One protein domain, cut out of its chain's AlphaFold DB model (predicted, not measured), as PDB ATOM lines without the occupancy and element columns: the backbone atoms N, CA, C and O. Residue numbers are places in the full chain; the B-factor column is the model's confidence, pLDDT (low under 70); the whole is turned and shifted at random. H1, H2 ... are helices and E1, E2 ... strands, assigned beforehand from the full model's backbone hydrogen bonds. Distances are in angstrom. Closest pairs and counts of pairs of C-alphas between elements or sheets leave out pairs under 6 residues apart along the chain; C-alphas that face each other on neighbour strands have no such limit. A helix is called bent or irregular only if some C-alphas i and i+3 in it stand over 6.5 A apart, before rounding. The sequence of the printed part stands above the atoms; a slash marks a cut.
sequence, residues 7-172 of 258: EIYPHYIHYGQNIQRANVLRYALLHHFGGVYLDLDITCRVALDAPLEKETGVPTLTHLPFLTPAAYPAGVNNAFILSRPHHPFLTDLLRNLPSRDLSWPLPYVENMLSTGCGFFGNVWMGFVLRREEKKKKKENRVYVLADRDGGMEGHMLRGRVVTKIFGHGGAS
ATOM      1  N   GLU A   7     250.521 238.230 167.698       95.75
ATOM      2  CA  GLU A   7     250.804 236.789 167.572       95.75
ATOM      3  C   GLU A   7     249.629 235.899 168.014       95.75
ATOM      4  O   GLU A   7     249.472 234.787 167.528       95.75
ATOM      5  N   ILE A   8     248.764 236.396 168.903       97.00
ATOM      6  CA  ILE A   8     247.596 235.658 169.416       97.00
ATOM      7  C   ILE A   8     246.358 235.940 168.559       97.00
ATOM      8  O   ILE A   8     245.436 235.131 168.494       97.00
ATOM      9  N   TYR A   9     246.315 237.095 167.890       97.69
ATOM     10  CA  TYR A   9     245.146 237.548 167.141       97.69
ATOM     11  C   TYR A   9     244.646 236.553 166.072       97.69
ATOM     12  O   TYR A   9     243.432 236.349 166.032       97.69
ATOM     13  N   PRO A  10     245.507 235.900 165.259       97.25
ATOM     14  CA  PRO A  10     245.066 234.870 164.323       97.25
ATOM     15  C   PRO A  10     244.342 233.716 165.019       97.25
ATOM     16  O   PRO A  10     243.269 233.337 164.573       97.25
ATOM     17  N   HIS A  11     244.857 233.222 166.144       96.56
ATOM     18  CA  HIS A  11     244.202 232.165 166.924       96.56
ATOM     19  C   HIS A  11     242.861 232.648 167.487       96.56
ATOM     20  O   HIS A  11     241.826 232.008 167.317       96.56
ATOM     21  N   TYR A  12     242.849 233.852 168.070       96.81
ATOM     22  CA  TYR A  12     241.658 234.442 168.677       96.81
ATOM     23  C   TYR A  12     240.442 234.471 167.737       96.81
ATOM     24  O   TYR A  12     239.333 234.128 168.149       96.81
ATOM     25  N   ILE A  13     240.634 234.886 166.482       97.19
ATOM     26  CA  ILE A  13     239.533 234.992 165.516       97.19
ATOM     27  C   ILE A  13     239.117 233.638 164.919       97.19
ATOM     28  O   ILE A  13     237.996 233.541 164.427       97.19
ATOM     29  N   HIS A  14     239.977 232.615 164.984       96.44
ATOM     30  CA  HIS A  14     239.719 231.291 164.405       96.44
ATOM     31  C   HIS A  14     239.278 230.229 165.420       96.44
ATOM     32  O   HIS A  14     238.830 229.170 164.990       96.44
ATOM     33  N   TYR A  15     239.335 230.494 166.732       96.06
ATOM     34  CA  TYR A  15     238.792 229.564 167.732       96.06
ATOM     35  C   TYR A  15     237.356 229.142 167.391       96.06
ATOM     36  O   TYR A  15     236.497 229.983 167.110       96.06
ATOM     37  N   GLY A  16     237.064 227.843 167.452       93.31
ATOM     38  CA  GLY A  16     235.745 227.316 167.093       93.31
ATOM     39  C   GLY A  16     234.639 227.753 168.057       93.31
ATOM     40  O   GLY A  16     233.488 227.922 167.657       93.31
ATOM     41  N   GLN A  17     234.982 227.998 169.326       95.25
ATOM     42  CA  GLN A  17     234.014 228.211 170.399       95.25
ATOM     43  C   GLN A  17     234.070 229.636 170.969       95.25
ATOM     44  O   GLN A  17     235.134 230.205 171.214       95.25
ATOM     45  N   ASN A  18     232.898 230.209 171.274       95.88
ATOM     46  CA  ASN A  18     232.803 231.521 171.934       95.88
ATOM     47  C   ASN A  18     233.501 231.538 173.303       95.88
ATOM     48  O   ASN A  18     234.124 232.539 173.658       95.88
ATOM     49  N   ILE A  19     233.436 230.432 174.051       95.56
ATOM     50  CA  ILE A  19     234.088 230.323 175.359       95.56
ATOM     51  C   ILE A  19     235.617 230.407 175.249       95.56
ATOM     52  O   ILE A  19     236.243 231.067 176.075       95.56
ATOM     53  N   GLN A  20     236.217 229.867 174.181       97.19
ATOM     54  CA  GLN A  20     237.659 229.985 173.949       97.19
ATOM     55  C   GLN A  20     238.064 231.450 173.753       97.19
ATOM     56  O   GLN A  20     238.996 231.943 174.392       97.19
ATOM     57  N   ARG A  21     237.296 232.197 172.947       97.56
ATOM     58  CA  ARG A  21     237.479 233.649 172.800       97.56
ATOM     59  C   ARG A  21     237.298 234.389 174.124       97.56
ATOM     60  O   ARG A  21     238.099 235.267 174.434       97.56
ATOM     61  N   ALA A  22     236.287 234.046 174.919       97.19
ATOM     62  CA  ALA A  22     236.059 234.679 176.219       97.19
ATOM     63  C   ALA A  22     237.227 234.437 177.196       97.19
ATOM     64  O   ALA A  22     237.666 235.373 177.867       97.19
ATOM     65  N   ASN A  23     237.782 233.220 177.222       97.81
ATOM     66  CA  ASN A  23     238.971 232.872 178.003       97.81
ATOM     67  C   ASN A  23     240.205 233.676 177.567       97.81
ATOM     68  O   ASN A  23     240.902 234.269 178.385       97.81
ATOM     69  N   VAL A  24     240.473 233.768 176.266       98.12
ATOM     70  CA  VAL A  24     241.629 234.540 175.786       98.12
ATOM     71  C   VAL A  24     241.451 236.036 176.042       98.12
ATOM     72  O   VAL A  24     242.404 236.720 176.423       98.12
ATOM     73  N   LEU A  25     240.229 236.553 175.891       97.94
ATOM     74  CA  LEU A  25     239.933 237.957 176.144       97.94
ATOM     75  C   LEU A  25     240.161 238.330 177.615       97.94
ATOM     76  O   LEU A  25     240.825 239.335 177.864       97.94
ATOM     77  N   ARG A  26     239.691 237.523 178.582       98.06
ATOM     78  CA  ARG A  26     239.918 237.805 180.015       98.06
ATOM     79  C   ARG A  26     241.409 237.841 180.360       98.06
ATOM     80  O   ARG A  26     241.847 238.762 181.045       98.06
ATOM     81  N   TYR A  27     242.211 236.917 179.826       98.56
ATOM     82  CA  TYR A  27     243.658 236.900 180.073       98.56
ATOM     83  C   TYR A  27     244.349 238.120 179.465       98.56
ATOM     84  O   TYR A  27     245.180 238.751 180.115       98.56
ATOM     85  N   ALA A  28     243.984 238.483 178.233       98.44
ATOM     86  CA  ALA A  28     244.555 239.627 177.533       98.44
ATOM     87  C   ALA A  28     244.198 240.964 178.201       98.44
ATOM     88  O   ALA A  28     245.055 241.848 178.279       98.44
ATOM     89  N   LEU A  29     242.959 241.109 178.689       98.31
ATOM     90  CA  LEU A  29     242.505 242.294 179.419       98.31
ATOM     91  C   LEU A  29     243.230 242.428 180.758       98.31
ATOM     92  O   LEU A  29     243.810 243.478 181.014       98.31
ATOM     93  N   LEU A  30     243.286 241.360 181.560       98.56
ATOM     94  CA  LEU A  30     244.011 241.369 182.834       98.56
ATOM     95  C   LEU A  30     245.512 241.589 182.651       98.56
ATOM     96  O   LEU A  30     246.130 242.307 183.427       98.56
ATOM     97  N   HIS A  31     246.121 241.012 181.615       98.62
ATOM     98  CA  HIS A  31     247.534 241.252 181.344       98.62
ATOM     99  C   HIS A  31     247.794 242.707 180.940       98.62
ATOM    100  O   HIS A  31     248.826 243.256 181.310       98.62
ATOM    101  N   HIS A  32     246.886 243.334 180.186       98.31
ATOM    102  CA  HIS A  32     247.086 244.699 179.701       98.31
ATOM    103  C   HIS A  32     246.754 245.757 180.759       98.31
ATOM    104  O   HIS A  32     247.542 246.670 180.980       98.31
ATOM    105  N   PHE A  33     245.601 245.633 181.413       98.31
ATOM    106  CA  PHE A  33     245.074 246.640 182.336       98.31
ATOM    107  C   PHE A  33     245.269 246.275 183.813       98.31
ATOM    108  O   PHE A  33     245.243 247.153 184.672       98.31
ATOM    109  N   GLY A  34     245.482 244.996 184.127       98.19
ATOM    110  CA  GLY A  34     245.347 244.486 185.489       98.19
ATOM    111  C   GLY A  34     243.896 244.510 185.968       98.19
ATOM    112  O   GLY A  34     242.957 244.535 185.172       98.19
ATOM    113  N   GLY A  35     243.719 244.506 187.286       97.69
ATOM    114  CA  GLY A  35     242.419 244.579 187.940       97.69
ATOM    115  C   GLY A  35     241.854 243.206 188.290       97.69
ATOM    116  O   GLY A  35     242.593 242.289 188.657       97.69
ATOM    117  N   VAL A  36     240.528 243.098 188.224       97.62
ATOM    118  CA  VAL A  36     239.767 241.921 188.650       97.62
ATOM    119  C   VAL A  36     238.855 241.458 187.521       97.62
ATOM    120  O   VAL A  36     238.146 242.256 186.912       97.62
ATOM    121  N   TYR A  37     238.857 240.155 187.279       98.00
ATOM    122  CA  TYR A  37     237.914 239.453 186.426       98.00
ATOM    123  C   TYR A  37     237.061 238.507 187.271       98.00
ATOM    124  O   TYR A  37     237.601 237.782 188.111       98.00
ATOM    125  N   LEU A  38     235.758 238.483 186.995       95.94
ATOM    126  CA  LEU A  38     234.800 237.530 187.546       95.94
ATOM    127  C   LEU A  38     233.900 237.016 186.413       95.94
ATOM    128  O   LEU A  38     233.437 237.810 185.591       95.94
ATOM    129  N   ASP A  39     233.641 235.710 186.380       95.50
ATOM    130  CA  ASP A  39     232.566 235.143 185.563       95.50
ATOM    131  C   ASP A  39     231.203 235.699 186.020       95.50
ATOM    132  O   ASP A  39     231.016 236.097 187.170       95.50
ATOM    133  N   LEU A  40     230.236 235.754 185.097       94.69
ATOM    134  CA  LEU A  40     228.942 236.420 185.315       94.69
ATOM    135  C   LEU A  40     228.066 235.753 186.384       94.69
ATOM    136  O   LEU A  40     227.106 236.355 186.857       94.69
ATOM    137  N   ASP A  41     228.373 234.514 186.743       94.19
ATOM    138  CA  ASP A  41     227.702 233.759 187.792       94.19
ATOM    139  C   ASP A  41     228.487 233.754 189.112       94.19
ATOM    140  O   ASP A  41     228.119 233.026 190.036       94.19
ATOM    141  N   ILE A  42     229.539 234.572 189.231       95.25
ATOM    142  CA  ILE A  42     230.226 234.821 190.496       95.25
ATOM    143  C   ILE A  42     229.699 236.104 191.128       95.25
ATOM    144  O   ILE A  42     229.762 237.189 190.553       95.25
ATOM    145  N   THR A  43     229.250 235.989 192.373       95.25
ATOM    146  CA  THR A  43     228.865 237.119 193.215       95.25
ATOM    147  C   THR A  43     229.863 237.298 194.350       95.25
ATOM    148  O   THR A  43     230.199 236.354 195.066       95.25
ATOM    149  N   CYS A  44     230.345 238.525 194.543       94.94
ATOM    150  CA  CYS A  44     231.139 238.879 195.716       94.94
ATOM    151  C   CYS A  44     230.223 238.978 196.937       94.94
ATOM    152  O   CYS A  44     229.305 239.791 196.967       94.94
ATOM    153  N   ARG A  45     230.496 238.163 197.958       94.25
ATOM    154  CA  ARG A  45     229.818 238.241 199.264       94.25
ATOM    155  C   ARG A  45     230.530 239.181 200.228       94.25
ATOM    156  O   ARG A  45     229.962 239.587 201.232       94.25
ATOM    157  N   VAL A  46     231.780 239.499 199.911       91.12
ATOM    158  CA  VAL A  46     232.654 240.384 200.667       91.12
ATOM    159  C   VAL A  46     233.336 241.326 199.681       91.12
ATOM    160  O   VAL A  46     233.664 240.925 198.561       91.12
ATOM    161  N   ALA A  47     233.540 242.577 200.086       93.25
ATOM    162  CA  ALA A  47     234.269 243.550 199.284       93.25
ATOM    163  C   ALA A  47     235.743 243.124 199.139       93.25
ATOM    164  O   ALA A  47     236.400 242.767 200.113       93.25
ATOM    165  N   LEU A  48     236.278 243.134 197.914       93.31
ATOM    166  CA  LEU A  48     237.647 242.663 197.641       93.31
ATOM    167  C   LEU A  48     238.728 243.615 198.187       93.31
ATOM    168  O   LEU A  48     239.878 243.221 198.392       93.31
ATOM    169  N   ASP A  49     238.358 244.870 198.404       93.38
ATOM    170  CA  ASP A  49     239.146 245.927 199.028       93.38
ATOM    171  C   ASP A  49     238.872 246.063 200.536       93.38
ATOM    172  O   ASP A  49     239.403 246.974 201.170       93.38
ATOM    173  N   ALA A  50     238.097 245.146 201.129       91.00
ATOM    174  CA  ALA A  50     237.955 245.085 202.574       91.00
ATOM    175  C   ALA A  50     239.331 244.860 203.236       91.00
ATOM    176  O   ALA A  50     240.138 244.070 202.722       91.00
ATOM    177  N   PRO A  51     239.611 245.532 204.370       89.12
ATOM    178  CA  PRO A  51     240.842 245.321 205.113       89.12
ATOM    179  C   PRO A  51     241.005 243.855 205.510       89.12
ATOM    180  O   PRO A  51     240.123 243.260 206.127       89.12
ATOM    181  N   LEU A  52     242.158 243.291 205.171       84.88
ATOM    182  CA  LEU A  52     242.611 242.024 205.718       84.88
ATOM    183  C   LEU A  52     243.257 242.256 207.084       84.88
ATOM    184  O   LEU A  52     243.686 243.358 207.437       84.88
ATOM    185  N   GLU A  53     243.370 241.183 207.852       81.25
ATOM    186  CA  GLU A  53     244.054 241.216 209.135       81.25
ATOM    187  C   GLU A  53     245.523 241.592 208.976       81.25
ATOM    188  O   GLU A  53     246.192 241.193 208.015       81.25
ATOM    189  N   LYS A  54     246.061 242.294 209.978       75.56
ATOM    190  CA  LYS A  54     247.460 242.752 209.986       75.56
ATOM    191  C   LYS A  54     248.462 241.610 209.786       75.56
ATOM    192  O   LYS A  54     249.515 241.813 209.185       75.56
ATOM    193  N   GLU A  55     248.124 240.413 210.247       76.50
ATOM    194  CA  GLU A  55     248.964 239.214 210.184       76.50
ATOM    195  C   GLU A  55     249.160 238.673 208.759       76.50
ATOM    196  O   GLU A  55     250.119 237.945 208.502       76.50
ATOM    197  N   THR A  56     248.308 239.064 207.805       73.56
ATOM    198  CA  THR A  56     248.452 238.676 206.392       73.56
ATOM    199  C   THR A  56     249.625 239.366 205.693       73.56
ATOM    200  O   THR A  56     250.092 238.894 204.654       73.56
ATOM    201  N   GLY A  57     250.108 240.491 206.237       80.56
ATOM    202  CA  GLY A  57     251.158 241.307 205.628       80.56
ATOM    203  C   GLY A  57     250.748 242.003 204.322       80.56
ATOM    204  O   GLY A  57     251.615 242.533 203.626       80.56
ATOM    205  N   VAL A  58     249.455 241.995 203.976       84.56
ATOM    206  CA  VAL A  58     248.889 242.648 202.788       84.56
ATOM    207  C   VAL A  58     247.600 243.377 203.199       84.56
ATOM    208  O   VAL A  58     246.764 242.758 203.841       84.56
ATOM    209  N   PRO A  59     247.393 244.661 202.846       87.88
ATOM    210  CA  PRO A  59     246.248 245.425 203.355       87.88
ATOM    211  C   PRO A  59     244.875 244.903 202.914       87.88
ATOM    212  O   PRO A  59     243.937 244.930 203.698       87.88
ATOM    213  N   THR A  60     244.745 244.464 201.662       92.38
ATOM    214  CA  THR A  60     243.492 243.972 201.061       92.38
ATOM    215  C   THR A  60     243.814 242.916 199.999       92.38
ATOM    216  O   THR A  60     244.961 242.830 199.541       92.38
ATOM    217  N   LEU A  61     242.820 242.156 199.518       92.94
ATOM    218  CA  LEU A  61     243.045 241.220 198.404       92.94
ATOM    219  C   LEU A  61     243.502 241.956 197.134       92.94
ATOM    220  O   LEU A  61     244.353 241.449 196.406       92.94
ATOM    221  N   THR A  62     243.010 243.177 196.906       94.62
ATOM    222  CA  THR A  62     243.380 244.016 195.753       94.62
ATOM    223  C   THR A  62     244.835 244.480 195.729       94.62
ATOM    224  O   THR A  62     245.327 244.870 194.673       94.62
ATOM    225  N   HIS A  63     245.565 244.372 196.843       93.88
ATOM    226  CA  HIS A  63     246.998 244.676 196.877       93.88
ATOM    227  C   HIS A  63     247.888 243.509 196.427       93.88
ATOM    228  O   HIS A  63     249.085 243.719 196.178       93.88
ATOM    229  N   LEU A  64     247.334 242.298 196.300       95.06
ATOM    230  CA  LEU A  64     248.081 241.128 195.851       95.06
ATOM    231  C   LEU A  64     248.521 241.272 194.385       95.06
ATOM    232  O   LEU A  64     247.812 241.859 193.569       95.06
ATOM    233  N   PRO A  65     249.698 240.735 194.019       95.81
ATOM    234  CA  PRO A  65     250.165 240.773 192.637       95.81
ATOM    235  C   PRO A  65     249.308 239.923 191.696       95.81
ATOM    236  O   PRO A  65     249.097 240.312 190.548       95.81
ATOM    237  N   PHE A  66     248.830 238.778 192.186       97.56
ATOM    238  CA  PHE A  66     247.942 237.878 191.470       97.56
ATOM    239  C   PHE A  66     247.196 236.984 192.468       97.56
ATOM    240  O   PHE A  66     247.836 236.440 193.369       97.56
ATOM    241  N   LEU A  67     245.885 236.796 192.312       97.06
ATOM    242  CA  LEU A  67     245.066 235.925 193.163       97.06
ATOM    243  C   LEU A  67     244.032 235.162 192.332       97.06
ATOM    244  O   LEU A  67     243.394 235.732 191.452       97.06
ATOM    245  N   THR A  68     243.850 233.881 192.643       97.12
ATOM    246  CA  THR A  68     242.899 232.988 191.967       97.12
ATOM    247  C   THR A  68     242.408 231.917 192.955       97.12
ATOM    248  O   THR A  68     243.123 231.622 193.913       97.12
ATOM    249  N   PRO A  69     241.219 231.313 192.807       95.25
ATOM    250  CA  PRO A  69     240.815 230.188 193.640       95.25
ATOM    251  C   PRO A  69     241.420 228.879 193.127       95.25
ATOM    252  O   PRO A  69     241.803 228.762 191.958       95.25
ATOM    253  N   ALA A  70     241.466 227.867 193.991       92.88
ATOM    254  CA  ALA A  70     241.768 226.508 193.564       92.88
ATOM    255  C   ALA A  70     240.631 225.941 192.691       92.88
ATOM    256  O   ALA A  70     239.460 226.310 192.836       92.88
ATOM    257  N   ALA A  71     240.982 225.042 191.775       90.31
ATOM    258  CA  ALA A  71     240.030 224.273 190.981       90.31
ATOM    259  C   ALA A  71     239.787 222.894 191.602       90.31
ATOM    260  O   ALA A  71     240.667 222.322 192.243       90.31
ATOM    261  N   TYR A  72     238.599 222.342 191.354       83.69
ATOM    262  CA  TYR A  72     238.286 220.949 191.651       83.69
ATOM    263  C   TYR A  72     238.490 220.078 190.396       83.69
ATOM    264  O   TYR A  72     238.048 220.484 189.320       83.69
ATOM    265  N   PRO A  73     239.093 218.879 190.505       81.50
ATOM    266  CA  PRO A  73     239.671 218.288 191.717       81.50
ATOM    267  C   PRO A  73     241.087 218.792 192.049       81.50
ATOM    268  O   PRO A  73     241.556 218.567 193.160       81.50
ATOM    269  N   ALA A  74     241.777 219.448 191.112       85.19
ATOM    270  CA  ALA A  74     243.126 219.967 191.320       85.19
ATOM    271  C   ALA A  74     243.429 221.170 190.412       85.19
ATOM    272  O   ALA A  74     242.823 221.338 189.353       85.19
ATOM    273  N   GLY A  75     244.429 221.964 190.805       90.81
ATOM    274  CA  GLY A  75     244.923 223.113 190.049       90.81
ATOM    275  C   GLY A  75     244.280 224.432 190.470       90.81
ATOM    276  O   GLY A  75     243.822 224.593 191.600       90.81
ATOM    277  N   VAL A  76     244.253 225.387 189.544       94.81
ATOM    278  CA  VAL A  76     243.702 226.730 189.755       94.81
ATOM    279  C   VAL A  76     242.549 227.000 188.800       94.81
ATOM    280  O   VAL A  76     242.539 226.547 187.656       94.81
ATOM    281  N   ASN A  77     241.558 227.733 189.288       93.25
ATOM    282  CA  ASN A  77     240.345 228.067 188.557       93.25
ATOM    283  C   ASN A  77     240.495 229.450 187.897       93.25
ATOM    284  O   ASN A  77     241.134 230.326 188.467       93.25
ATOM    285  N   ASN A  78     239.920 229.649 186.708       95.56
ATOM    286  CA  ASN A  78     240.035 230.875 185.906       95.56
ATOM    287  C   ASN A  78     238.744 231.728 185.858       95.56
ATOM    288  O   ASN A  78     238.630 232.616 185.007       95.56
ATOM    289  N   ALA A  79     237.771 231.433 186.717       95.00
ATOM    290  CA  ALA A  79     236.490 232.123 186.824       95.00
ATOM    291  C   ALA A  79     236.594 233.390 187.689       95.00
ATOM    292  O   ALA A  79     235.930 234.379 187.408       95.00
ATOM    293  N   PHE A  80     237.493 233.408 188.678       96.75
ATOM    294  CA  PHE A  80     237.923 234.619 189.383       96.75
ATOM    295  C   PHE A  80     239.429 234.790 189.219       96.75
ATOM    296  O   PHE A  80     240.184 233.873 189.538       96.75
ATOM    297  N   ILE A  81     239.869 235.958 188.753       98.19
ATOM    298  CA  ILE A  81     241.292 236.290 188.669       98.19
ATOM    299  C   ILE A  81     241.487 237.749 189.064       98.19
ATOM    300  O   ILE A  81     240.891 238.650 188.482       98.19
ATOM    301  N   LEU A  82     242.393 237.982 190.002       98.00
ATOM    302  CA  LEU A  82     242.952 239.293 190.291       98.00
ATOM    303  C   LEU A  82     244.391 239.323 189.793       98.00
ATOM    304  O   LEU A  82     245.139 238.380 190.043       98.00
ATOM    305  N   SER A  83     244.796 240.388 189.108       98.25
ATOM    306  CA  SER A  83     246.169 240.521 188.616       98.25
ATOM    307  C   SER A  83     246.592 241.977 188.524       98.25
ATOM    308  O   SER A  83     245.835 242.835 188.081       98.25
ATOM    309  N   ARG A  84     247.856 242.256 188.835       97.44
ATOM    310  CA  ARG A  84     248.524 243.464 188.344       97.44
ATOM    311  C   ARG A  84     248.726 243.382 186.825       97.44
ATOM    312  O   ARG A  84     248.831 242.269 186.291       97.44
ATOM    313  N   PRO A  85     248.798 244.528 186.125       98.00
ATOM    314  CA  PRO A  85     249.154 244.535 184.711       98.00
ATOM    315  C   PRO A  85     250.533 243.892 184.519       98.00
ATOM    316  O   PRO A  85     251.423 244.029 185.359       98.00
ATOM    317  N   HIS A  86     250.695 243.171 183.411       97.38
ATOM    318  CA  HIS A  86     251.936 242.505 183.009       97.38
ATOM    319  C   HIS A  86     252.484 241.481 184.013       97.38
ATOM    320  O   HIS A  86     253.689 241.225 184.052       97.38
ATOM    321  N   HIS A  87     251.615 240.867 184.824       97.69
ATOM    322  CA  HIS A  87     252.051 239.814 185.733       97.69
ATOM    323  C   HIS A  87     252.700 238.653 184.942       97.69
ATOM    324  O   HIS A  87     252.068 238.137 184.012       97.69
ATOM    325  N   PRO A  88     253.911 238.179 185.312       96.62
ATOM    326  CA  PRO A  88     254.662 237.213 184.504       96.62
ATOM    327  C   PRO A  88     253.927 235.902 184.216       96.62
ATOM    328  O   PRO A  88     254.130 235.303 183.165       96.62
ATOM    329  N   PHE A  89     253.043 235.465 185.117       97.31
ATOM    330  CA  PHE A  89     252.202 234.295 184.858       97.31
ATOM    331  C   PHE A  89     251.251 234.519 183.673       97.31
ATOM    332  O   PHE A  89     251.144 233.646 182.821       97.31
ATOM    333  N   LEU A  90     250.612 235.690 183.562       98.25
ATOM    334  CA  LEU A  90     249.755 235.994 182.413       98.25
ATOM    335  C   LEU A  90     250.570 236.173 181.130       98.25
ATOM    336  O   LEU A  90     250.088 235.832 180.055       98.25
ATOM    337  N   THR A  91     251.808 236.662 181.231       97.50
ATOM    338  CA  THR A  91     252.733 236.698 180.092       97.50
ATOM    339  C   THR A  91     253.036 235.287 179.589       97.50
ATOM    340  O   THR A  91     252.918 235.031 178.391       97.50
ATOM    341  N   ASP A  92     253.373 234.357 180.488       96.94
ATOM    342  CA  ASP A  92     253.598 232.950 180.143       96.94
ATOM    343  C   ASP A  92     252.318 232.308 179.586       96.94
ATOM    344  O   ASP A  92     252.373 231.612 178.574       96.94
ATOM    345  N   LEU A  93     251.163 232.583 180.194       97.88
ATOM    346  CA  LEU A  93     249.858 232.094 179.749       97.88
ATOM    347  C   LEU A  93     249.559 232.530 178.314       97.88
ATOM    348  O   LEU A  93     249.305 231.690 177.457       97.88
ATOM    349  N   LEU A  94     249.658 233.826 178.027       98.12
ATOM    350  CA  LEU A  94     249.393 234.371 176.699       98.12
ATOM    351  C   LEU A  94     250.403 233.872 175.658       98.12
ATOM    352  O   LEU A  94     250.011 233.539 174.543       98.12
ATOM    353  N   ARG A  95     251.686 233.743 176.023       97.12
ATOM    354  CA  ARG A  95     252.727 233.189 175.139       97.12
ATOM    355  C   ARG A  95     252.474 231.724 174.769       97.12
ATOM    356  O   ARG A  95     252.861 231.301 173.687       97.12
ATOM    357  N   ASN A  96     251.854 230.945 175.656       96.94
ATOM    358  CA  ASN A  96     251.569 229.527 175.421       96.94
ATOM    359  C   ASN A  96     250.239 229.274 174.692       96.94
ATOM    360  O   ASN A  96     249.969 228.130 174.344       96.94
ATOM    361  N   LEU A  97     249.412 230.294 174.440       96.62
ATOM    362  CA  LEU A  97     248.133 230.107 173.741       96.62
ATOM    363  C   LEU A  97     248.299 229.513 172.329       96.62
ATOM    364  O   LEU A  97     247.637 228.513 172.053       96.62
ATOM    365  N   PRO A  98     249.189 230.035 171.456       95.88
ATOM    366  CA  PRO A  98     249.368 229.488 170.108       95.88
ATOM    367  C   PRO A  98     249.739 228.003 170.078       95.88
ATOM    368  O   PRO A  98     249.262 227.262 169.228       95.88
ATOM    369  N   SER A  99     250.564 227.539 171.024       94.75
ATOM    370  CA  SER A  99     251.005 226.137 171.070       94.75
ATOM    371  C   SER A  99     249.933 225.176 171.586       94.75
ATOM    372  O   SER A  99     250.111 223.959 171.512       94.75
ATOM    373  N   ARG A 100     248.834 225.709 172.131       93.44
ATOM    374  CA  ARG A 100     247.701 224.945 172.661       93.44
ATOM    375  C   ARG A 100     246.421 225.137 171.861       93.44
ATOM    376  O   ARG A 100     245.420 224.535 172.223       93.44
ATOM    377  N   ASP A 101     246.454 225.907 170.777       93.94
ATOM    378  CA  ASP A 101     245.366 225.971 169.803       93.94
ATOM    379  C   ASP A 101     245.355 224.695 168.947       93.94
ATOM    380  O   ASP A 101     245.918 224.631 167.856       93.94
ATOM    381  N   LEU A 102     244.796 223.632 169.525       92.06
ATOM    382  CA  LEU A 102     244.707 222.303 168.934       92.06
ATOM    383  C   LEU A 102     243.235 221.948 168.740       92.06
ATOM    384  O   LEU A 102     242.423 222.170 169.633       92.06
ATOM    385  N   SER A 103     242.899 221.339 167.607       90.94
ATOM    386  CA  SER A 103     241.549 220.825 167.365       90.94
ATOM    387  C   SER A 103     241.357 219.484 168.067       90.94
ATOM    388  O   SER A 103     242.149 218.560 167.865       90.94
ATOM    389  N   TRP A 104     240.289 219.356 168.857       91.62
ATOM    390  CA  TRP A 104     239.931 218.101 169.516       91.62
ATOM    391  C   TRP A 104     238.530 217.658 169.080       91.62
ATOM    392  O   TRP A 104     237.653 218.489 168.870       91.62
ATOM    393  N   PRO A 105     238.259 216.343 168.984       90.75
ATOM    394  CA  PRO A 105     236.931 215.851 168.608       90.75
ATOM    395  C   PRO A 105     235.863 216.090 169.689       90.75
ATOM    396  O   PRO A 105     234.675 215.922 169.424       90.75
ATOM    397  N   LEU A 106     236.281 216.450 170.906       94.12
ATOM    398  CA  LEU A 106     235.420 216.705 172.058       94.12
ATOM    399  C   LEU A 106     235.507 218.201 172.421       94.12
ATOM    400  O   LEU A 106     236.523 218.605 172.998       94.12
ATOM    401  N   PRO A 107     234.498 219.029 172.082       93.31
ATOM    402  CA  PRO A 107     234.499 220.473 172.340       93.31
ATOM    403  C   PRO A 107     234.827 220.878 173.785       93.31
ATOM    404  O   PRO A 107     235.564 221.842 174.003       93.31
ATOM    405  N   TYR A 108     234.335 220.134 174.776       92.75
ATOM    406  CA  TYR A 108     234.636 220.326 176.191       92.75
ATOM    407  C   TYR A 108     236.135 220.180 176.462       92.75
ATOM    408  O   TYR A 108     236.745 221.053 177.082       92.75
ATOM    409  N   VAL A 109     236.745 219.100 175.964       93.12
ATOM    410  CA  VAL A 109     238.188 218.842 176.106       93.12
ATOM    411  C   VAL A 109     238.990 219.900 175.361       93.12
ATOM    412  O   VAL A 109     239.965 220.418 175.905       93.12
ATOM    413  N   GLU A 110     238.548 220.267 174.158       95.06
ATOM    414  CA  GLU A 110     239.172 221.318 173.360       95.06
ATOM    415  C   GLU A 110     239.238 222.631 174.137       95.06
ATOM    416  O   GLU A 110     240.314 223.210 174.297       95.06
ATOM    417  N   ASN A 111     238.104 223.089 174.675       94.94
ATOM    418  CA  ASN A 111     238.056 224.303 175.475       94.94
ATOM    419  C   ASN A 111     238.962 224.167 176.704       94.94
ATOM    420  O   ASN A 111     239.801 225.038 176.945       94.94
ATOM    421  N   MET A 112     238.836 223.063 177.446       93.38
ATOM    422  CA  MET A 112     239.567 222.851 178.691       93.38
ATOM    423  C   MET A 112     241.078 222.866 178.526       93.38
ATOM    424  O   MET A 112     241.756 223.485 179.344       93.38
ATOM    425  N   LEU A 113     241.602 222.224 177.483       94.31
ATOM    426  CA  LEU A 113     243.041 222.076 177.271       94.31
ATOM    427  C   LEU A 113     243.667 223.201 176.443       94.31
ATOM    428  O   LEU A 113     244.880 223.399 176.554       94.31
ATOM    429  N   SER A 114     242.868 223.938 175.665       95.44
ATOM    430  CA  SER A 114     243.372 225.018 174.805       95.44
ATOM    431  C   SER A 114     243.364 226.379 175.498       95.44
ATOM    432  O   SER A 114     244.339 227.117 175.415       95.44
ATOM    433  N   THR A 115     242.272 226.734 176.190       96.56
ATOM    434  CA  THR A 115     242.107 228.095 176.749       96.56
ATOM    435  C   THR A 115     241.462 228.146 178.138       96.56
ATOM    436  O   THR A 115     241.598 229.153 178.832       96.56
ATOM    437  N   GLY A 116     240.765 227.091 178.565       94.94
ATOM    438  CA  GLY A 116     240.016 227.031 179.821       94.94
ATOM    439  C   GLY A 116     240.871 226.741 181.058       94.94
ATOM    440  O   GLY A 116     242.095 226.872 181.042       94.94
ATOM    441  N   CYS A 117     240.221 226.331 182.153       93.00
ATOM    442  CA  CYS A 117     240.888 226.077 183.433       93.00
ATOM    443  C   CYS A 117     241.981 224.993 183.367       93.00
ATOM    444  O   CYS A 117     242.987 225.126 184.055       93.00
ATOM    445  N   GLY A 118     241.855 223.975 182.506       94.56
ATOM    446  CA  GLY A 118     242.902 222.964 182.309       94.56
ATOM    447  C   GLY A 118     244.185 223.559 181.721       94.56
ATOM    448  O   GLY A 118     245.276 223.341 182.244       94.56
ATOM    449  N   PHE A 119     244.066 224.375 180.672       96.38
ATOM    450  CA  PHE A 119     245.170 225.156 180.110       96.38
ATOM    451  C   PHE A 119     245.776 226.103 181.151       96.38
ATOM    452  O   PHE A 119     246.991 226.101 181.365       96.38
ATOM    453  N   PHE A 120     244.924 226.868 181.833       97.44
ATOM    454  CA  PHE A 120     245.319 227.825 182.863       97.44
ATOM    455  C   PHE A 120     246.104 227.154 184.002       97.44
ATOM    456  O   PHE A 120     247.201 227.601 184.346       97.44
ATOM    457  N   GLY A 121     245.596 226.033 184.519       96.31
ATOM    458  CA  GLY A 121     246.248 225.212 185.536       96.31
ATOM    459  C   GLY A 121     247.564 224.600 185.056       96.31
ATOM    460  O   GLY A 121     248.556 224.647 185.779       96.31
ATOM    461  N   ASN A 122     247.621 224.100 183.818       95.88
ATOM    462  CA  ASN A 122     248.845 223.539 183.242       95.88
ATOM    463  C   ASN A 122     249.969 224.581 183.133       95.88
ATOM    464  O   ASN A 122     251.116 224.298 183.488       95.88
ATOM    465  N   VAL A 123     249.658 225.794 182.660       96.75
ATOM    466  CA  VAL A 123     250.657 226.870 182.601       96.75
ATOM    467  C   VAL A 123     251.043 227.329 184.005       96.75
ATOM    468  O   VAL A 123     252.225 227.567 184.251       96.75
ATOM    469  N   TRP A 124     250.084 227.406 184.934       96.50
ATOM    470  CA  TRP A 124     250.345 227.762 186.329       96.50
ATOM    471  C   TRP A 124     251.325 226.790 186.989       96.50
ATOM    472  O   TRP A 124     252.322 227.236 187.556       96.50
ATOM    473  N   MET A 125     251.116 225.480 186.831       94.44
ATOM    474  CA  MET A 125     252.036 224.459 187.342       94.44
ATOM    475  C   MET A 125     253.456 224.668 186.807       94.44
ATOM    476  O   MET A 125     254.409 224.744 187.579       94.44
ATOM    477  N   GLY A 126     253.606 224.843 185.491       93.31
ATOM    478  CA  GLY A 126     254.916 225.115 184.896       93.31
ATOM    479  C   GLY A 126     255.544 226.426 185.387       93.31
ATOM    480  O   GLY A 126     256.759 226.502 185.563       93.31
ATOM    481  N   PHE A 127     254.729 227.458 185.615       93.31
ATOM    482  CA  PHE A 127     255.175 228.751 186.131       93.31
ATOM    483  C   PHE A 127     255.697 228.650 187.569       93.31
ATOM    484  O   PHE A 127     256.753 229.210 187.871       93.31
ATOM    485  N   VAL A 128     254.986 227.932 188.444       90.62
ATOM    486  CA  VAL A 128     255.387 227.715 189.842       90.62
ATOM    487  C   VAL A 128     256.689 226.919 189.904       90.62
ATOM    488  O   VAL A 128     257.650 227.400 190.506       90.62
ATOM    489  N   LEU A 129     256.775 225.794 189.186       89.31
ATOM    490  CA  LEU A 129     257.962 224.926 189.180       89.31
ATOM    491  C   LEU A 129     259.233 225.669 188.732       89.31
ATOM    492  O   LEU A 129     260.241 225.660 189.435       89.31
ATOM    493  N   ARG A 130     259.182 226.423 187.622       87.12
ATOM    494  CA  ARG A 130     260.335 227.221 187.143       87.12
ATOM    495  C   ARG A 130     260.758 228.333 188.105       87.12
ATOM    496  O   ARG A 130     261.854 228.886 187.992       87.12
ATOM    497  N   ARG A 131     259.857 228.758 188.987       76.25
ATOM    498  CA  ARG A 131     260.088 229.861 189.920       76.25
ATOM    499  C   ARG A 131     260.651 229.374 191.248       76.25
ATOM    500  O   ARG A 131     261.348 230.145 191.901       76.25
ATOM    501  N   GLU A 132     260.407 228.128 191.634       67.38
ATOM    502  CA  GLU A 132     261.126 227.521 192.756       67.38
ATOM    503  C   GLU A 132     262.644 227.518 192.516       67.38
ATOM    504  O   GLU A 132     263.413 227.738 193.449       67.38
ATOM    505  N   GLU A 133     263.065 227.421 191.253       65.94
ATOM    506  CA  GLU A 133     264.470 227.427 190.827       65.94
ATOM    507  C   GLU A 133     265.130 228.826 190.802       65.94
ATOM    508  O   GLU A 133     266.357 228.935 190.834       65.94
ATOM    509  N   LYS A 134     264.359 229.925 190.732       66.62
ATOM    510  CA  LYS A 134     264.877 231.301 190.538       66.62
ATOM    511  C   LYS A 134     264.577 232.207 191.739       66.62
ATOM    512  O   LYS A 134     263.541 232.088 192.385       66.62
ATOM    513  N   LYS A 135     265.457 233.184 192.030       60.47
ATOM    514  CA  LYS A 135     265.305 234.149 193.151       60.47
ATOM    515  C   LYS A 135     263.868 234.722 193.233       60.47
ATOM    516  O   LYS A 135     263.412 235.422 192.328       60.47
ATOM    517  N   LYS A 136     263.167 234.432 194.339       69.88
ATOM    518  CA  LYS A 136     261.726 234.688 194.555       69.88
ATOM    519  C   LYS A 136     261.414 236.188 194.761       69.88
ATOM    520  O   LYS A 136     261.484 236.685 195.881       69.88
ATOM    521  N   LYS A 137     260.988 236.917 193.717       83.25
ATOM    522  CA  LYS A 137     260.411 238.280 193.862       83.25
ATOM    523  C   LYS A 137     258.937 238.218 194.270       83.25
ATOM    524  O   LYS A 137     258.128 237.767 193.464       83.25
ATOM    525  N   LYS A 138     258.559 238.687 195.466       85.25
ATOM    526  CA  LYS A 138     257.163 238.635 195.973       85.25
ATOM    527  C   LYS A 138     256.119 239.141 194.962       85.25
ATOM    528  O   LYS A 138     255.079 238.516 194.814       85.25
ATOM    529  N   GLU A 139     256.451 240.181 194.204       88.38
ATOM    530  CA  GLU A 139     255.604 240.818 193.178       88.38
ATOM    531  C   GLU A 139     255.188 239.911 192.015       88.38
ATOM    532  O   GLU A 139     254.241 240.223 191.310       88.38
ATOM    533  N   ASN A 140     255.875 238.788 191.812       91.19
ATOM    534  CA  ASN A 140     255.557 237.858 190.727       91.19
ATOM    535  C   ASN A 140     254.725 236.659 191.214       91.19
ATOM    536  O   ASN A 140     254.601 235.675 190.483       91.19
ATOM    537  N   ARG A 141     254.350 236.608 192.499       91.75
ATOM    538  CA  ARG A 141     253.757 235.410 193.109       91.75
ATOM    539  C   ARG A 141     252.297 235.256 192.679       91.75
ATOM    540  O   ARG A 141     251.541 236.215 192.730       91.75
ATOM    541  N   VAL A 142     251.904 234.030 192.344       94.62
ATOM    542  CA  VAL A 142     250.495 233.641 192.203       94.62
ATOM    543  C   VAL A 142     249.994 233.181 193.564       94.62
ATOM    544  O   VAL A 142     250.538 232.228 194.120       94.62
ATOM    545  N   TYR A 143     249.004 233.876 194.115       94.31
ATOM    546  CA  TYR A 143     248.329 233.466 195.340       94.31
ATOM    547  C   TYR A 143     247.097 232.633 194.995       94.31
ATOM    548  O   TYR A 143     246.362 232.957 194.059       94.31
ATOM    549  N   VAL A 144     246.876 231.572 195.768       95.00
ATOM    550  CA  VAL A 144     245.672 230.745 195.689       95.00
ATOM    551  C   VAL A 144     244.855 230.964 196.956       95.00
ATOM    552  O   VAL A 144     245.422 230.985 198.049       95.00
ATOM    553  N   LEU A 145     243.546 231.185 196.815       92.00
ATOM    554  CA  LEU A 145     242.661 231.364 197.968       92.00
ATOM    555  C   LEU A 145     242.650 230.113 198.848       92.00
ATOM    556  O   LEU A 145     242.404 229.008 198.367       92.00
ATOM    557  N   ALA A 146     242.884 230.330 200.137       89.75
ATOM    558  CA  ALA A 146     242.885 229.315 201.173       89.75
ATOM    559  C   ALA A 146     242.380 229.922 202.489       89.75
ATOM    560  O   ALA A 146     242.403 231.144 202.671       89.75
ATOM    561  N   ASP A 147     241.929 229.060 203.394       85.69
ATOM    562  CA  ASP A 147     241.647 229.423 204.775       85.69
ATOM    563  C   ASP A 147     242.943 229.640 205.586       85.69
ATOM    564  O   ASP A 147     244.061 229.603 205.062       85.69
ATOM    565  N   ARG A 148     242.793 229.890 206.892       77.69
ATOM    566  CA  ARG A 148     243.912 230.177 207.799       77.69
ATOM    567  C   ARG A 148     244.893 229.023 207.979       77.69
ATOM    568  O   ARG A 148     246.075 229.281 208.217       77.69
ATOM    569  N   ASP A 149     244.407 227.797 207.848       84.00
ATOM    570  CA  ASP A 149     245.188 226.571 208.006       84.00
ATOM    571  C   ASP A 149     245.807 226.129 206.668       84.00
ATOM    572  O   ASP A 149     246.548 225.151 206.597       84.00
ATOM    573  N   GLY A 150     245.548 226.887 205.596       82.56
ATOM    574  CA  GLY A 150     246.006 226.600 204.242       82.56
ATOM    575  C   GLY A 150     245.089 225.652 203.470       82.56
ATOM    576  O   GLY A 150     245.441 225.235 202.364       82.56
ATOM    577  N   GLY A 151     243.906 225.346 204.005       87.69
ATOM    578  CA  GLY A 151     242.861 224.587 203.340       87.69
ATOM    579  C   GLY A 151     242.261 225.367 202.172       87.69
ATOM    580  O   GLY A 151     241.679 226.439 202.324       87.69
ATOM    581  N   MET A 152     242.396 224.828 200.962       90.19
ATOM    582  CA  MET A 152     241.852 225.452 199.746       90.19
ATOM    583  C   MET A 152     240.407 225.031 199.457       90.19
ATOM    584  O   MET A 152     239.701 225.716 198.720       90.19
ATOM    585  N   GLU A 153     239.951 223.910 200.022       88.56
ATOM    586  CA  GLU A 153     238.696 223.262 199.630       88.56
ATOM    587  C   GLU A 153     237.468 224.163 199.809       88.56
ATOM    588  O   GLU A 153     236.651 224.268 198.893       88.56
ATOM    589  N   GLY A 154     237.374 224.875 200.937       88.12
ATOM    590  CA  GLY A 154     236.272 225.802 201.227       88.12
ATOM    591  C   GLY A 154     236.231 227.048 200.331       88.12
ATOM    592  O   GLY A 154     235.277 227.825 200.393       88.12
ATOM    593  N   HIS A 155     237.254 227.242 199.494       90.50
ATOM    594  CA  HIS A 155     237.394 228.362 198.564       90.50
ATOM    595  C   HIS A 155     237.408 227.933 197.090       90.50
ATOM    596  O   HIS A 155     237.499 228.789 196.208       90.50
ATOM    597  N   MET A 156     237.308 226.631 196.802       92.19
ATOM    598  CA  MET A 156     237.239 226.131 195.430       92.19
ATOM    599  C   MET A 156     235.926 226.544 194.762       92.19
ATOM    600  O   MET A 156     234.844 226.363 195.320       92.19
ATOM    601  N   LEU A 157     236.014 227.023 193.521       88.81
ATOM    602  CA  LEU A 157     234.834 227.291 192.699       88.81
ATOM    603  C   LEU A 157     234.479 226.033 191.897       88.81
ATOM    604  O   LEU A 157     235.250 225.597 191.036       88.81
ATOM    605  N   ARG A 158     233.322 225.435 192.209       85.19
ATOM    606  CA  ARG A 158     232.795 224.218 191.568       85.19
ATOM    607  C   ARG A 158     231.270 224.203 191.604       85.19
ATOM    608  O   ARG A 158     230.699 224.436 192.663       85.19
ATOM    609  N   GLY A 159     230.625 223.895 190.475       86.38
ATOM    610  CA  GLY A 159     229.159 223.799 190.390       86.38
ATOM    611  C   GLY A 159     228.451 224.975 191.069       86.38
ATOM    612  O   GLY A 159     228.981 226.079 191.092       86.38
ATOM    613  N   ARG A 160     227.281 224.757 191.665       90.88
ATOM    614  CA  ARG A 160     226.694 225.759 192.560       90.88
ATOM    615  C   ARG A 160     227.335 225.631 193.942       90.88
ATOM    616  O   ARG A 160     227.201 224.587 194.574       90.88
ATOM    617  N   VAL A 161     228.015 226.672 194.413       92.12
ATOM    618  CA  VAL A 161     228.661 226.671 195.735       92.12
ATOM    619  C   VAL A 161     228.677 228.067 196.338       92.12
ATOM    620  O   VAL A 161     228.806 229.067 195.636       92.12
ATOM    621  N   VAL A 162     228.563 228.136 197.660       92.94
ATOM    622  CA  VAL A 162     228.696 229.374 198.422       92.94
ATOM    623  C   VAL A 162     229.916 229.245 199.326       92.94
ATOM    624  O   VAL A 162     229.934 228.453 200.262       92.94
ATOM    625  N   THR A 163     230.948 230.026 199.031       90.31
ATOM    626  CA  THR A 163     232.157 230.157 199.855       90.31
ATOM    627  C   THR A 163     232.028 231.377 200.773       90.31
ATOM    628  O   THR A 163     231.068 232.152 200.680       90.31
ATOM    629  N   LYS A 164     233.017 231.604 201.647       87.19
ATOM    630  CA  LYS A 164     233.064 232.821 202.478       87.19
ATOM    631  C   LYS A 164     233.148 234.111 201.647       87.19
ATOM    632  O   LYS A 164     232.580 235.117 202.048       87.19
ATOM    633  N   ILE A 165     233.837 234.082 200.503       90.56
ATOM    634  CA  ILE A 165     234.146 235.286 199.705       90.56
ATOM    635  C   ILE A 165     233.216 235.410 198.489       90.56
ATOM    636  O   ILE A 165     232.847 236.517 198.096       90.56
ATOM    637  N   PHE A 166     232.793 234.281 197.920       94.81
ATOM    638  CA  PHE A 166     232.029 234.222 196.674       94.81
ATOM    639  C   PHE A 166     230.796 233.327 196.772       94.81
ATOM    640  O   PHE A 166     230.863 232.253 197.368       94.81
ATOM    641  N   GLY A 167     229.709 233.724 196.115       95.06
ATOM    642  CA  GLY A 167     228.690 232.801 195.619       95.06
ATOM    643  C   GLY A 167     228.988 232.452 194.161       95.06
ATOM    644  O   GLY A 167     229.310 233.339 193.380       95.06
ATOM    645  N   HIS A 168     228.900 231.178 193.794       94.00
ATOM    646  CA  HIS A 168     229.095 230.694 192.428       94.00
ATOM    647  C   HIS A 168     227.814 230.001 191.963       94.00
ATOM    648  O   HIS A 168     227.353 229.040 192.585       94.00
ATOM    649  N   GLY A 169     227.210 230.530 190.900       90.62
ATOM    650  CA  GLY A 169     225.920 230.087 190.376       90.62
ATOM    651  C   GLY A 169     225.973 228.728 189.681       90.62
ATOM    652  O   GLY A 169     224.935 228.065 189.584       90.62
ATOM    653  N   GLY A 170     227.164 228.292 189.260       86.38
ATOM    654  CA  GLY A 170     227.385 227.009 188.597       86.38
ATOM    655  C   GLY A 170     226.987 227.023 187.127       86.38
ATOM    656  O   GLY A 170     226.607 225.983 186.580       86.38
ATOM    657  N   ALA A 171     227.034 228.194 186.490       82.00
ATOM    658  CA  ALA A 171     226.711 228.343 185.088       82.00
ATOM    659  C   ALA A 171     227.626 227.451 184.245       82.00
ATOM    660  O   ALA A 171     228.845 227.421 184.370       82.00
ATOM    661  N   SER A 172     226.980 226.702 183.369       84.06
ATOM    662  CA  SER A 172     227.583 225.657 182.549       84.06
ATOM    663  C   SER A 172     227.219 225.873 181.079       84.06
ATOM    664  O   SER A 172     227.092 224.932 180.311       84.06
TER     665      SER A 172
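AT A GLANCE: This is residues 7 to 172 of the 258 residues of a protein of Pseudocercospora fijiensis (strain CIRAD86) (UniProt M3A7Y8). A small three-stranded sheet, E1 E4 E3, lies near the middle, with a cluster of five helices toward one end of the domain and long loops, among them residues 45 to 63 and 145 to 155, toward the other. H2 packs along one face of the sheet, H3 lies beside H2, H5 crosses H3, H1 folds back on the first part of H2, and H4 lies at the far end of the cluster; a two-stranded ribbon, E2 and E5, lies off one end of the sheet's strands. The printed part has 166 residues, with five named helices and five named strands in the order H1 H2 E1 E2 E3 E4 H3 H4 H5 E5, and both sheets are antiparallel. The class is mixed, helices and strands, though under half of the residues, 76 of 166, are in named elements. The whole is compact, with a radius of gyration of the C-alphas of 15.8 A and spans of 48 by 39 by 27 A.

HOW THE PARTS SIT: H1, residues 9 to 14, and H2, residues 18 to 33, form a helical hairpin: they touch at Tyr 12 and Arg 21, C-alphas 5.9 A apart, at a shallow tilt of 17 degrees, opposite ways. E1, residues 35 to 38, is the antiparallel neighbour of E4, residues 80 to 83, with N 35 and O 83 2.8 A apart, within hydrogen-bond range. H2 is on the sheet at a height of 10.6 A and runs along the strands, at 0 degrees to E1 on the local plane; this makes two layers, a helix on one face of a sheet. E2, residues 42 to 44, is antiparallel to E5, residues 166 to 168, with N 43 and O 167 2.8 A apart. E3, residues 66 to 68, forms a hairpin with E4, with N 67 and O 82 2.9 A apart; residues 67 to 68 also pair with residues 143 to 144, parallel. H3, residues 88 to 100, only grazes the sheet with residues 88 to 90. With residues 90 to 94 it touches H2, closest at the C-alphas of His 31 and Leu 90, 5.8 A, at a shallow tilt of 31 degrees, opposite ways. H4, residues 107 to 114, only just touches H2, with 3 pairs of C-alphas within 8 A, the closest Gln 20 and Asn 111, 5.9 A. H5, residues 117 to 132, touches H3 at a steep tilt of 52 degrees, the C-alphas of Leu 93 and Val 123 being closest at 6.0 A. H5 is apart from E3 and E4. In H1, H2, H4 and H5 every O i to N i+4 pair is within hydrogen-bond range; in H3, 7 of 9 are.

IN THESE COORDINATES: H1, residues 9 to 14, begins at C-alpha 9 (245.146, 237.548, 167.141). H2, residues 18 to 33, is 22.1 A long. E1, residues 35 to 38, is 10.4 A, E2, 42 to 44, 6.7 A, E3, 66 to 68, 7.0 A, and E4, 80 to 83, 10.2 A. H3, residues 88 to 100, is 18.4 A and irregular, with C-alphas 95 and 98 7.1 A apart. H4, residues 107 to 114, is 10.3 A. H5, residues 117 to 132, is 22.3 A and ends at C-alpha 132 (261.126, 227.521, 192.756). E5, residues 166 to 168, ends at C-alpha 168 (229.095, 230.694, 192.428).

THE WHOLE: The two C-alphas farthest apart, those of Lys 54 and Pro 105, are 50.5 A apart. The printed part has no cut. The long links are E2 to E3, E3 to E4 and H5 to E5, of 21, 11 and 33 residues. Residues 132 to 137 stand free. The mean pLDDT of the printed part is 92.1, and residues 132 to 136 are under 70.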